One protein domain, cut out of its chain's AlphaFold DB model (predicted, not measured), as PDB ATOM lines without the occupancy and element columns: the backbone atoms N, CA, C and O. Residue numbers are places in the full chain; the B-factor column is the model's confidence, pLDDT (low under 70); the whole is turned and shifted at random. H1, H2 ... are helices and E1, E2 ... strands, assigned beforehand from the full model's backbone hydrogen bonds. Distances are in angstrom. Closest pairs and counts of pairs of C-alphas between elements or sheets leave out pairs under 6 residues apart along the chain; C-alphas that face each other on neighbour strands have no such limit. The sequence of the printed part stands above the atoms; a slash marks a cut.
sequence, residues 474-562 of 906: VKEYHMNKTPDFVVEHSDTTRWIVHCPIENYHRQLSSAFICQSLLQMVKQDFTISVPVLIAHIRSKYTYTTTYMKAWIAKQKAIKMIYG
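This is residues 474 to 562 of the 906 residues of an uncharacterized protein of Medicago truncatula (UniProt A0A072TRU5). A strand hairpin, E1 and E2, makes an arm at one end; at the other, H4 crosses H2 and H3, with H1 between arm and body. The 89 printed residues run H1, E1, E2, H2, H3, H4, mostly helix, the sheet antiparallel. The whole is loose, radius of gyration of the C-alphas 16.2 A, spans 56 by 22 by 20 A.

H1, residues 474 to 481, precedes the hairpin of E1, 486 to 491, and E2, 494 to 498; N 488 and O 496, 2.9 A apart, are within hydrogen-bond range. H2, residues 510 to 523, touches H4, 546 to 561, at a steep tilt of 57 degrees; the closest C-alphas, Cys 514 and Ala 552, are 4.4 A apart. H3, residues 529 to 540, touches H4 with residues 529 to 533 alone, about perpendicular at 86 degrees; the closest C-alphas, Val 529 and Trp 550, are 6.1 A apart. Every O i to N i+4 pair is within range in H1, H3 and H4, 7 of 10 in H2.

H1 begins at C-alpha 474 (135.829, 0.321, 27.760); H4, 22.1 A long, ends at C-alpha 561 (108.386, -5.712, 25.091).

The printed part has no cut; E2 to H2 is a long link. Residues 474 to 508 have pLDDT under 70.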
ATOM      1  N   VAL A 474     134.778   0.447  26.735       63.75
ATOM      2  CA  VAL A 474     135.829   0.321  27.760       63.75
ATOM      3  C   VAL A 474     135.536  -0.841  28.722       63.75
ATOM      4  O   VAL A 474     136.431  -1.650  28.975       63.75
ATOM      5  N   LYS A 475     134.289  -0.999  29.197       61.69
ATOM      6  CA  LYS A 475     133.872  -2.166  30.005       61.69
ATOM      7  C   LYS A 475     134.101  -3.487  29.251       61.69
ATOM      8  O   LYS A 475     134.671  -4.417  29.824       61.69
ATOM      9  N   GLU A 476     133.701  -3.590  27.979       64.88
ATOM     10  CA  GLU A 476     133.888  -4.822  27.193       64.88
ATOM     11  C   GLU A 476     135.371  -5.105  26.869       64.88
ATOM     12  O   GLU A 476     135.783  -6.266  26.869       64.88
ATOM     13  N   TYR A 477     136.209  -4.082  26.674       65.75
ATOM     14  CA  TYR A 477     137.662  -4.250  26.551       65.75
ATOM     15  C   TYR A 477     138.286  -4.831  27.816       65.75
ATOM     16  O   TYR A 477     138.992  -5.835  27.731       65.75
ATOM     17  N   HIS A 478     137.982  -4.262  28.986       61.03
ATOM     18  CA  HIS A 478     138.492  -4.774  30.258       61.03
ATOM     19  C   HIS A 478     138.086  -6.235  30.487       61.03
ATOM     20  O   HIS A 478     138.956  -7.073  30.721       61.03
ATOM     21  N   MET A 479     136.808  -6.578  30.291       66.62
ATOM     22  CA  MET A 479     136.337  -7.968  30.406       66.62
ATOM     23  C   MET A 479     137.007  -8.945  29.427       66.62
ATOM     24  O   MET A 479     137.096 -10.129  29.736       66.62
ATOM     25  N   ASN A 480     137.506  -8.474  28.280       63.78
ATOM     26  CA  ASN A 480     138.163  -9.309  27.271       63.78
ATOM     27  C   ASN A 480     139.705  -9.280  27.313       63.78
ATOM     28  O   ASN A 480     140.335 -10.031  26.562       63.78
ATOM     29  N   LYS A 481     140.335  -8.404  28.114       61.06
ATOM     30  CA  LYS A 481     141.796  -8.167  28.078       61.06
ATOM     31  C   LYS A 481     142.491  -8.084  29.438       61.06
ATOM     32  O   LYS A 481     143.689  -8.354  29.486       61.06
ATOM     33  N   THR A 482     141.798  -7.740  30.523       54.19
ATOM     34  CA  THR A 482     142.395  -7.662  31.868       54.19
ATOM     35  C   THR A 482     141.824  -8.744  32.786       54.19
ATOM     36  O   THR A 482     140.610  -8.758  32.987       54.19
ATOM     37  N   PRO A 483     142.651  -9.636  33.369       54.50
ATOM     38  CA  PRO A 483     142.207 -10.463  34.488       54.50
ATOM     39  C   PRO A 483     141.995  -9.578  35.726       54.50
ATOM     40  O   PRO A 483     142.769  -8.645  35.947       54.50
ATOM     41  N   ASP A 484     140.976  -9.881  36.535       52.72
ATOM     42  CA  ASP A 484     140.785  -9.236  37.841       52.72
ATOM     43  C   ASP A 484     142.033  -9.473  38.722       52.72
ATOM     44  O   ASP A 484     142.569 -10.584  38.781       52.72
ATOM     45  N   PHE A 485     142.520  -8.429  39.401       51.31
ATOM     46  CA  PHE A 485     143.685  -8.523  40.285       51.31
ATOM     47  C   PHE A 485     143.503  -7.726  41.580       51.31
ATOM     48  O   PHE A 485     143.063  -6.578  41.586       51.31
ATOM     49  N   VAL A 486     143.890  -8.344  42.695       49.56
ATOM     50  CA  VAL A 486     143.921  -7.755  44.036       49.56
ATOM     51  C   VAL A 486     145.379  -7.495  44.392       49.56
ATOM     52  O   VAL A 486     146.205  -8.406  44.350       49.56
ATOM     53  N   VAL A 487     145.719  -6.253  44.732       50.69
ATOM     54  CA  VAL A 487     147.083  -5.904  45.149       50.69
ATOM     55  C   VAL A 487     147.148  -5.851  46.672       50.69
ATOM     56  O   VAL A 487     146.650  -4.909  47.285       50.69
ATOM     57  N   GLU A 488     147.785  -6.849  47.279       48.81
ATOM     58  CA  GLU A 488     148.098  -6.846  48.707       48.81
ATOM     59  C   GLU A 488     149.493  -6.250  48.953       48.81
ATOM     60  O   GLU A 488     150.415  -6.387  48.147       48.81
ATOM     61  N   HIS A 489     149.668  -5.565  50.079       48.78
ATOM     62  CA  HIS A 489     150.910  -4.878  50.433       48.78
ATOM     63  C   HIS A 489     151.683  -5.713  51.467       48.78
ATOM     64  O   HIS A 489     151.336  -5.694  52.649       48.78
ATOM     65  N   SER A 490     152.726  -6.447  51.053       50.50
ATOM     66  CA  SER A 490     153.447  -7.351  51.971       50.50
ATOM     67  C   SER A 490     154.422  -6.624  52.890       50.50
ATOM     68  O   SER A 490     154.603  -7.024  54.036       50.50
ATOM     69  N   ASP A 491     155.055  -5.563  52.392       53.12
ATOM     70  CA  ASP A 491     155.930  -4.670  53.150       53.12
ATOM     71  C   ASP A 491     156.079  -3.328  52.415       53.12
ATOM     72  O   ASP A 491     155.666  -3.190  51.265       53.12
ATOM     73  N   THR A 492     156.694  -2.336  53.065       51.41
ATOM     74  CA  THR A 492     156.868  -0.962  52.548       51.41
ATOM     75  C   THR A 492     157.697  -0.847  51.260       51.41
ATOM     76  O   THR A 492     157.881   0.258  50.751       51.41
ATOM     77  N   THR A 493     158.211  -1.958  50.730       42.22
ATOM     78  CA  THR A 493     158.964  -2.040  49.472       42.22
ATOM     79  C   THR A 493     158.406  -3.070  48.484       42.22
ATOM     80  O   THR A 493     158.932  -3.182  47.373       42.22
ATOM     81  N   ARG A 494     157.344  -3.812  48.835       38.16
ATOM     82  CA  ARG A 494     156.819  -4.921  48.027       38.16
ATOM     83  C   ARG A 494     155.292  -4.997  48.028       38.16
ATOM     84  O   ARG A 494     154.640  -5.255  49.038       38.16
ATOM     85  N   TRP A 495     154.760  -4.905  46.816       49.81
ATOM     86  CA  TRP A 495     153.379  -5.211  46.470       49.81
ATOM     87  C   TRP A 495     153.303  -6.652  45.947       49.81
ATOM     88  O   TRP A 495     154.163  -7.069  45.167       49.81
ATOM     89  N   ILE A 496     152.284  -7.406  46.353       49.12
ATOM     90  CA  ILE A 496     151.955  -8.724  45.807       49.12
ATOM     91  C   ILE A 496     150.662  -8.586  45.008       49.12
ATOM     92  O   ILE A 496     149.605  -8.280  45.550       49.12
ATOM     93  N   VAL A 497     150.753  -8.818  43.699       48.25
ATOM     94  CA  VAL A 497     149.587  -8.859  42.814       48.25
ATOM     95  C   VAL A 497     149.027 -10.278  42.834       48.25
ATOM     96  O   VAL A 497     149.567 -11.182  42.194       48.25
ATOM     97  N   HIS A 498     147.947 -10.481  43.581       46.19
ATOM     98  CA  HIS A 498     147.144 -11.691  43.504       46.19
ATOM     99  C   HIS A 498     146.199 -11.582  42.307       46.19
ATOM    100  O   HIS A 498     145.383 -10.672  42.232       46.19
ATOM    101  N   CYS A 499     146.285 -12.530  41.377       49.00
ATOM    102  CA  CYS A 499     145.231 -12.775  40.399       49.00
ATOM    103  C   CYS A 499     144.288 -13.831  41.003       49.00
ATOM    104  O   CYS A 499     144.641 -15.019  40.981       49.00
ATOM    105  N   PRO A 500     143.153 -13.454  41.625       50.62
ATOM    106  CA  PRO A 500     142.143 -14.429  41.999       50.62
ATOM    107  C   PRO A 500     141.603 -15.082  40.725       50.62
ATOM    108  O   PRO A 500     141.016 -14.422  39.874       50.62
ATOM    109  N   ILE A 501     141.748 -16.405  40.607       49.47
ATOM    110  CA  ILE A 501     141.047 -17.186  39.575       49.47
ATOM    111  C   ILE A 501     139.593 -17.396  40.035       49.47
ATOM    112  O   ILE A 501     139.111 -18.517  40.220       49.47
ATOM    113  N   GLU A 502     138.904 -16.286  40.286       52.81
ATOM    114  CA  GLU A 502     137.468 -16.249  40.502       52.81
ATOM    115  C   GLU A 502     136.781 -16.456  39.150       52.81
ATOM    116  O   GLU A 502     137.113 -15.838  38.143       52.81
ATOM    117  N   ASN A 503     135.788 -17.345  39.112       54.25
ATOM    118  CA  ASN A 503     135.026 -17.613  37.890       54.25
ATOM    119  C   ASN A 503     134.008 -16.493  37.588       54.25
ATOM    120  O   ASN A 503     133.093 -16.711  36.799       54.25
ATOM    121  N   TYR A 504     134.147 -15.328  38.220       55.59
ATOM    122  CA  TYR A 504     133.198 -14.222  38.251       55.59
ATOM    123  C   TYR A 504     133.985 -12.910  38.152       55.59
ATOM    124  O   TYR A 504     134.928 -12.716  38.908       55.59
ATOM    125  N   HIS A 505     133.594 -12.013  37.246       62.88
ATOM    126  CA  HIS A 505     134.214 -10.690  37.098       62.88
ATOM    127  C   HIS A 505     133.327  -9.624  37.737       62.88
ATOM    128  O   HIS A 505     132.115  -9.595  37.482       62.88
ATOM    129  N   ARG A 506     133.897  -8.719  38.539       60.66
ATOM    130  CA  ARG A 506     133.089  -7.776  39.344       60.66
ATOM    131  C   ARG A 506     132.253  -6.820  38.488       60.66
ATOM    132  O   ARG A 506     131.102  -6.548  38.819       60.66
ATOM    133  N   GLN A 507     132.776  -6.387  37.338       65.50
ATOM    134  CA  GLN A 507     132.059  -5.490  36.415       65.50
ATOM    135  C   GLN A 507     131.027  -6.198  35.516       65.50
ATOM    136  O   GLN A 507     130.338  -5.536  34.739       65.50
ATOM    137  N   LEU A 508     130.891  -7.529  35.601       69.62
ATOM    138  CA  LEU A 508     129.869  -8.282  34.871       69.62
ATOM    139  C   LEU A 508     128.498  -8.058  35.548       69.62
ATOM    140  O   LEU A 508     128.011  -8.911  36.295       69.62
ATOM    141  N   SER A 509     127.908  -6.872  35.342       75.69
ATOM    142  CA  SER A 509     126.613  -6.457  35.910       75.69
ATOM    143  C   SER A 509     125.431  -7.084  35.159       75.69
ATOM    144  O   SER A 509     125.560  -7.546  34.021       75.69
ATOM    145  N   SER A 510     124.246  -7.100  35.778       78.00
ATOM    146  CA  SER A 510     123.025  -7.574  35.107       78.00
ATOM    147  C   SER A 510     122.622  -6.676  33.928       78.00
ATOM    148  O   SER A 510     122.069  -7.181  32.951       78.00
ATOM    149  N   ALA A 511     122.952  -5.379  33.966       74.88
ATOM    150  CA  ALA A 511     122.734  -4.450  32.859       74.88
ATOM    151  C   ALA A 511     123.706  -4.712  31.693       74.88
ATOM    152  O   ALA A 511     123.286  -4.755  30.539       74.88
ATOM    153  N   PHE A 512     124.983  -4.993  31.980       75.44
ATOM    154  CA  PHE A 512     125.945  -5.356  30.932       75.44
ATOM    155  C   PHE A 512     125.609  -6.708  30.279       75.44
ATOM    156  O   PHE A 512     125.587  -6.816  29.051       75.44
ATOM    157  N   ILE A 513     125.266  -7.725  31.082       81.88
ATOM    158  CA  ILE A 513     124.797  -9.022  30.569       81.88
ATOM    159  C   ILE A 513     123.567  -8.830  29.669       81.88
ATOM    160  O   ILE A 513     123.522  -9.395  28.577       81.88
ATOM    161  N   CYS A 514     122.591  -8.025  30.106       82.25
ATOM    162  CA  CYS A 514     121.338  -7.772  29.390       82.25
ATOM    163  C   CYS A 514     121.570  -7.403  27.917       82.25
ATOM    164  O   CYS A 514     120.953  -8.008  27.040       82.25
ATOM    165  N   GLN A 515     122.519  -6.502  27.638       79.50
ATOM    166  CA  GLN A 515     122.853  -6.073  26.275       79.50
ATOM    167  C   GLN A 515     123.269  -7.241  25.363       79.50
ATOM    168  O   GLN A 515     122.852  -7.292  24.207       79.50
ATOM    169  N   SER A 516     124.036  -8.211  25.875       80.44
ATOM    170  CA  SER A 516     124.406  -9.414  25.107       80.44
ATOM    171  C   SER A 516     123.247 -10.399  24.939       80.44
ATOM    172  O   SER A 516     123.179 -11.100  23.932       80.44
ATOM    173  N   LEU A 517     122.307 -10.445  25.887       86.25
ATOM    174  CA  LEU A 517     121.153 -11.344  25.810       86.25
ATOM    175  C   LEU A 517     120.035 -10.831  24.891       86.25
ATOM    176  O   LEU A 517     119.203 -11.634  24.472       86.25
ATOM    177  N   LEU A 518     120.009  -9.536  24.546       83.44
ATOM    178  CA  LEU A 518     118.938  -8.909  23.759       83.44
ATOM    179  C   LEU A 518     118.555  -9.683  22.495       83.44
ATOM    180  O   LEU A 518     117.379  -9.979  22.302       83.44
ATOM    181  N   GLN A 519     119.516 -10.036  21.637       81.50
ATOM    182  CA  GLN A 519     119.195 -10.734  20.385       81.50
ATOM    183  C   GLN A 519     118.693 -12.162  20.638       81.50
ATOM    184  O   GLN A 519     117.758 -12.601  19.973       81.50
ATOM    185  N   MET A 520     119.238 -12.859  21.643       87.44
ATOM    186  CA  MET A 520     118.764 -14.192  22.034       87.44
ATOM    187  C   MET A 520     117.325 -14.135  22.558       87.44
ATOM    188  O   MET A 520     116.480 -14.908  22.123       87.44
ATOM    189  N   VAL A 521     117.027 -13.181  23.446       84.06
ATOM    190  CA  VAL A 521     115.692 -12.981  24.033       84.06
ATOM    191  C   VAL A 521     114.697 -12.452  22.991       84.06
ATOM    192  O   VAL A 521     113.520 -12.786  23.054       84.06
ATOM    193  N   LYS A 522     115.142 -11.691  21.985       80.62
ATOM    194  CA  LYS A 522     114.299 -11.244  20.861       80.62
ATOM    195  C   LYS A 522     113.941 -12.386  19.901       80.62
ATOM    196  O   LYS A 522     112.865 -12.360  19.310       80.62
ATOM    197  N   GLN A 523     114.827 -13.373  19.740       79.06
ATOM    198  CA  GLN A 523     114.586 -14.578  18.935       79.06
ATOM    199  C   GLN A 523     113.733 -15.609  19.690       79.06
ATOM    200  O   GLN A 523     112.749 -16.110  19.148       79.06
ATOM    201  N   ASP A 524     114.086 -15.899  20.942       78.12
ATOM    202  CA  ASP A 524     113.324 -16.744  21.860       78.12
ATOM    203  C   ASP A 524     113.428 -16.216  23.299       78.12
ATOM    204  O   ASP A 524     114.342 -16.537  24.055       78.12
ATOM    205  N   PHE A 525     112.430 -15.447  23.728       78.62
ATOM    206  CA  PHE A 525     112.325 -14.979  25.111       78.62
ATOM    207  C   PHE A 525     111.987 -16.111  26.103       78.62
ATOM    208  O   PHE A 525     112.019 -15.888  27.317       78.62
ATOM    209  N   THR A 526     111.676 -17.331  25.648       74.12
ATOM    210  CA  THR A 526     111.416 -18.484  26.529       74.12
ATOM    211  C   THR A 526     112.700 -19.166  27.008       74.12
ATOM    212  O   THR A 526     112.688 -19.723  28.106       74.12
ATOM    213  N   ILE A 527     113.814 -18.987  26.285       81.06
ATOM    214  CA  ILE A 527     115.169 -19.500  26.556       81.06
ATOM    215  C   ILE A 527     115.526 -19.613  28.049       81.06
ATOM    216  O   ILE A 527     115.369 -18.667  28.831       81.06
ATOM    217  N   SER A 528     116.001 -20.785  28.474       80.19
ATOM    218  CA  SER A 528     116.242 -21.052  29.893       80.19
ATOM    219  C   SER A 528     117.478 -20.309  30.417       80.19
ATOM    220  O   SER A 528     118.473 -20.120  29.716       80.19
ATOM    221  N   VAL A 529     117.431 -19.887  31.686       79.44
ATOM    222  CA  VAL A 529     118.547 -19.171  32.332       79.44
ATOM    223  C   VAL A 529     119.866 -19.966  32.289       79.44
ATOM    224  O   VAL A 529     120.881 -19.347  31.987       79.44
ATOM    225  N   PRO A 530     119.904 -21.306  32.465       80.31
ATOM    226  CA  PRO A 530     121.135 -22.083  32.279       80.31
ATOM    227  C   PRO A 530     121.775 -21.949  30.887       80.31
ATOM    228  O   PRO A 530     122.999 -21.886  30.794       80.31
ATOM    229  N   VAL A 531     120.980 -21.842  29.813       81.19
ATOM    230  CA  VAL A 531     121.505 -21.611  28.451       81.19
ATOM    231  C   VAL A 531     122.067 -20.193  28.315       81.19
ATOM    232  O   VAL A 531     123.118 -20.008  27.705       81.19
ATOM    233  N   LEU A 532     121.434 -19.199  28.946       85.00
ATOM    234  CA  LEU A 532     121.956 -17.829  28.997       85.00
ATOM    235  C   LEU A 532     123.286 -17.762  29.773       85.00
ATOM    236  O   LEU A 532     124.230 -17.142  29.293       85.00
ATOM    237  N   ILE A 533     123.414 -18.459  30.912       79.69
ATOM    238  CA  ILE A 533     124.687 -18.589  31.655       79.69
ATOM    239  C   ILE A 533     125.762 -19.246  30.776       79.69
ATOM    240  O   ILE A 533     126.898 -18.772  30.743       79.69
ATOM    241  N   ALA A 534     125.417 -20.308  30.039       78.81
ATOM    242  CA  ALA A 534     126.346 -20.983  29.134       78.81
ATOM    243  C   ALA A 534     126.820 -20.067  27.990       78.81
ATOM    244  O   ALA A 534     128.013 -20.047  27.688       78.81
ATOM    245  N   HIS A 535     125.927 -19.258  27.408       84.69
ATOM    246  CA  HIS A 535     126.294 -18.244  26.416       84.69
ATOM    247  C   HIS A 535     127.230 -17.177  27.001       84.69
ATOM    248  O   HIS A 535     128.272 -16.900  26.414       84.69
ATOM    249  N   ILE A 536     126.911 -16.625  28.177       83.81
ATOM    250  CA  ILE A 536     127.740 -15.614  28.860       83.81
ATOM    251  C   ILE A 536     129.147 -16.162  29.122       83.81
ATOM    252  O   ILE A 536     130.131 -15.509  28.781       83.81
ATOM    253  N   ARG A 537     129.243 -17.401  29.622       80.12
ATOM    254  CA  ARG A 537     130.518 -18.100  29.825       80.12
ATOM    255  C   ARG A 537     131.270 -18.351  28.518       80.12
ATOM    256  O   ARG A 537     132.492 -18.256  28.500       80.12
ATOM    257  N   SER A 538     130.566 -18.646  27.427       80.75
ATOM    258  CA  SER A 538     131.187 -18.815  26.108       80.75
ATOM    259  C   SER A 538     131.657 -17.498  25.484       80.75
ATOM    260  O   SER A 538     132.610 -17.529  24.712       80.75
ATOM    261  N   LYS A 539     130.999 -16.366  25.779       78.44
ATOM    262  CA  LYS A 539     131.346 -15.047  25.222       78.44
ATOM    263  C   LYS A 539     132.446 -14.340  26.021       78.44
ATOM    264  O   LYS A 539     133.335 -13.755  25.419       78.44
ATOM    265  N   TYR A 540     132.386 -14.398  27.352       75.19
ATOM    266  CA  TYR A 540     133.245 -13.607  28.246       75.19
ATOM    267  C   TYR A 540     134.201 -14.442  29.108       75.19
ATOM    268  O   TYR A 540     134.912 -13.887  29.937       75.19
ATOM    269  N   THR A 541     134.226 -15.769  28.950       70.00
ATOM    270  CA  THR A 541     134.960 -16.759  29.778       70.00
ATOM    271  C   THR A 541     134.508 -16.865  31.245       70.00
ATOM    272  O   THR A 541     134.451 -17.974  31.786       70.00
ATOM    273  N   TYR A 542     134.088 -15.759  31.864       74.69
ATOM    274  CA  TYR A 542     133.506 -15.705  33.203       74.69
ATOM    275  C   TYR A 542     132.122 -16.364  33.268       74.69
ATOM    276  O   TYR A 542     131.271 -16.205  32.393       74.69
ATOM    277  N   THR A 543     131.869 -17.078  34.358       71.44
ATOM    278  CA  THR A 543     130.539 -17.566  34.736       71.44
ATOM    279  C   THR A 543     129.767 -16.445  35.445       71.44
ATOM    280  O   THR A 543     130.345 -15.499  35.974       71.44
ATOM    281  N   THR A 544     128.437 -16.525  35.461       77.69
ATOM    282  CA  THR A 544     127.574 -15.599  36.209       77.69
ATOM    283  C   THR A 544     126.585 -16.375  37.073       77.69
ATOM    284  O   THR A 544     126.263 -17.526  36.763       77.69
ATOM    285  N   THR A 545     126.104 -15.770  38.160       76.69
ATOM    286  CA  THR A 545     125.123 -16.408  39.047       76.69
ATOM    287  C   THR A 545     123.751 -16.500  38.373       76.69
ATOM    288  O   THR A 545     123.392 -15.680  37.519       76.69
ATOM    289  N   TYR A 546     122.947 -17.491  38.773       75.44
ATOM    290  CA  TYR A 546     121.602 -17.683  38.218       75.44
ATOM    291  C   TYR A 546     120.733 -16.433  38.388       75.44
ATOM    292  O   TYR A 546     120.062 -16.021  37.442       75.44
ATOM    293  N   MET A 547     120.764 -15.804  39.569       73.00
ATOM    294  CA  MET A 547     119.974 -14.601  39.836       73.00
ATOM    295  C   MET A 547     120.404 -13.443  38.928       73.00
ATOM    296  O   MET A 547     119.548 -12.817  38.306       73.00
ATOM    297  N   LYS A 548     121.714 -13.204  38.759       76.62
ATOM    298  CA  LYS A 548     122.212 -12.112  37.908       76.62
ATOM    299  C   LYS A 548     121.843 -12.323  36.431       76.62
ATOM    300  O   LYS A 548     121.401 -11.378  35.776       76.62
ATOM    301  N   ALA A 549     121.927 -13.557  35.925       81.06
ATOM    302  CA  ALA A 549     121.459 -13.912  34.580       81.06
ATOM    303  C   ALA A 549     119.927 -13.816  34.425       81.06
ATOM    304  O   ALA A 549     119.439 -13.387  33.379       81.06
ATOM    305  N   TRP A 550     119.151 -14.170  35.457       82.81
ATOM    306  CA  TRP A 550     117.692 -14.030  35.448       82.81
ATOM    307  C   TRP A 550     117.257 -12.555  35.444       82.81
ATOM    308  O   TRP A 550     116.413 -12.189  34.627       82.81
ATOM    309  N   ILE A 551     117.875 -11.698  36.270       77.81
ATOM    310  CA  ILE A 551     117.644 -10.240  36.275       77.81
ATOM    311  C   ILE A 551     117.999  -9.646  34.908       77.81
ATOM    312  O   ILE A 551     117.210  -8.891  34.346       77.81
ATOM    313  N   ALA A 552     119.139 -10.034  34.326       84.94
ATOM    314  CA  ALA A 552     119.530  -9.595  32.989       84.94
ATOM    315  C   ALA A 552     118.510 -10.006  31.910       84.94
ATOM    316  O   ALA A 552     118.190  -9.210  31.030       84.94
ATOM    317  N   LYS A 553     117.929 -11.213  32.011       86.38
ATOM    318  CA  LYS A 553     116.817 -11.640  31.149       86.38
ATOM    319  C   LYS A 553     115.568 -10.770  31.350       86.38
ATOM    320  O   LYS A 553     114.925 -10.422  30.364       86.38
ATOM    321  N   GLN A 554     115.224 -10.395  32.587       82.44
ATOM    322  CA  GLN A 554     114.081  -9.504  32.845       82.44
ATOM    323  C   GLN A 554     114.316  -8.090  32.293       82.44
ATOM    324  O   GLN A 554     113.407  -7.535  31.679       82.44
ATOM    325  N   LYS A 555     115.529  -7.532  32.434       83.69
ATOM    326  CA  LYS A 555     115.893  -6.258  31.786       83.69
ATOM    327  C   LYS A 555     115.761  -6.363  30.258       83.69
ATOM    328  O   LYS A 555     115.121  -5.507  29.656       83.69
ATOM    329  N   ALA A 556     116.230  -7.452  29.641       87.69
ATOM    330  CA  ALA A 556     116.102  -7.651  28.194       87.69
ATOM    331  C   ALA A 556     114.629  -7.740  27.747       87.69
ATOM    332  O   ALA A 556     114.249  -7.131  26.750       87.69
ATOM    333  N   ILE A 557     113.776  -8.431  28.514       82.88
ATOM    334  CA  ILE A 557     112.324  -8.472  28.269       82.88
ATOM    335  C   ILE A 557     111.707  -7.065  28.372       82.88
ATOM    336  O   ILE A 557     110.987  -6.673  27.455       82.88
ATOM    337  N   LYS A 558     112.039  -6.283  29.414       82.19
ATOM    338  CA  LYS A 558     111.589  -4.885  29.596       82.19
ATOM    339  C   LYS A 558     111.953  -3.997  28.396       82.19
ATOM    340  O   LYS A 558     111.149  -3.168  27.985       82.19
ATOM    341  N   MET A 559     113.138  -4.180  27.810       81.69
ATOM    342  CA  MET A 559     113.585  -3.419  26.634       81.69
ATOM    343  C   MET A 559     112.864  -3.819  25.341       81.69
ATOM    344  O   MET A 559     112.568  -2.964  24.512       81.69
ATOM    345  N   ILE A 560     112.609  -5.117  25.139       81.88
ATOM    346  CA  ILE A 560     112.046  -5.648  23.884       81.88
ATOM    347  C   ILE A 560     110.519  -5.492  23.836       81.88
ATOM    348  O   ILE A 560     109.961  -5.277  22.761       81.88
ATOM    349  N   TYR A 561     109.847  -5.612  24.985       80.88
ATOM    350  CA  TYR A 561     108.386  -5.712  25.091       80.88
ATOM    351  C   TYR A 561     107.732  -4.575  25.900       80.88
ATOM    352  O   TYR A 561     106.521  -4.608  26.115       80.88
ATOM    353  N   GLY A 562     108.513  -3.579  26.329       82.06
ATOM    354  CA  GLY A 562     108.073  -2.512  27.229       82.06
ATOM    355  C   GLY A 562     108.085  -2.927  28.704       82.06
ATOM    356  O   GLY A 562     108.268  -4.099  29.047       82.06
TER     357      GLY A 562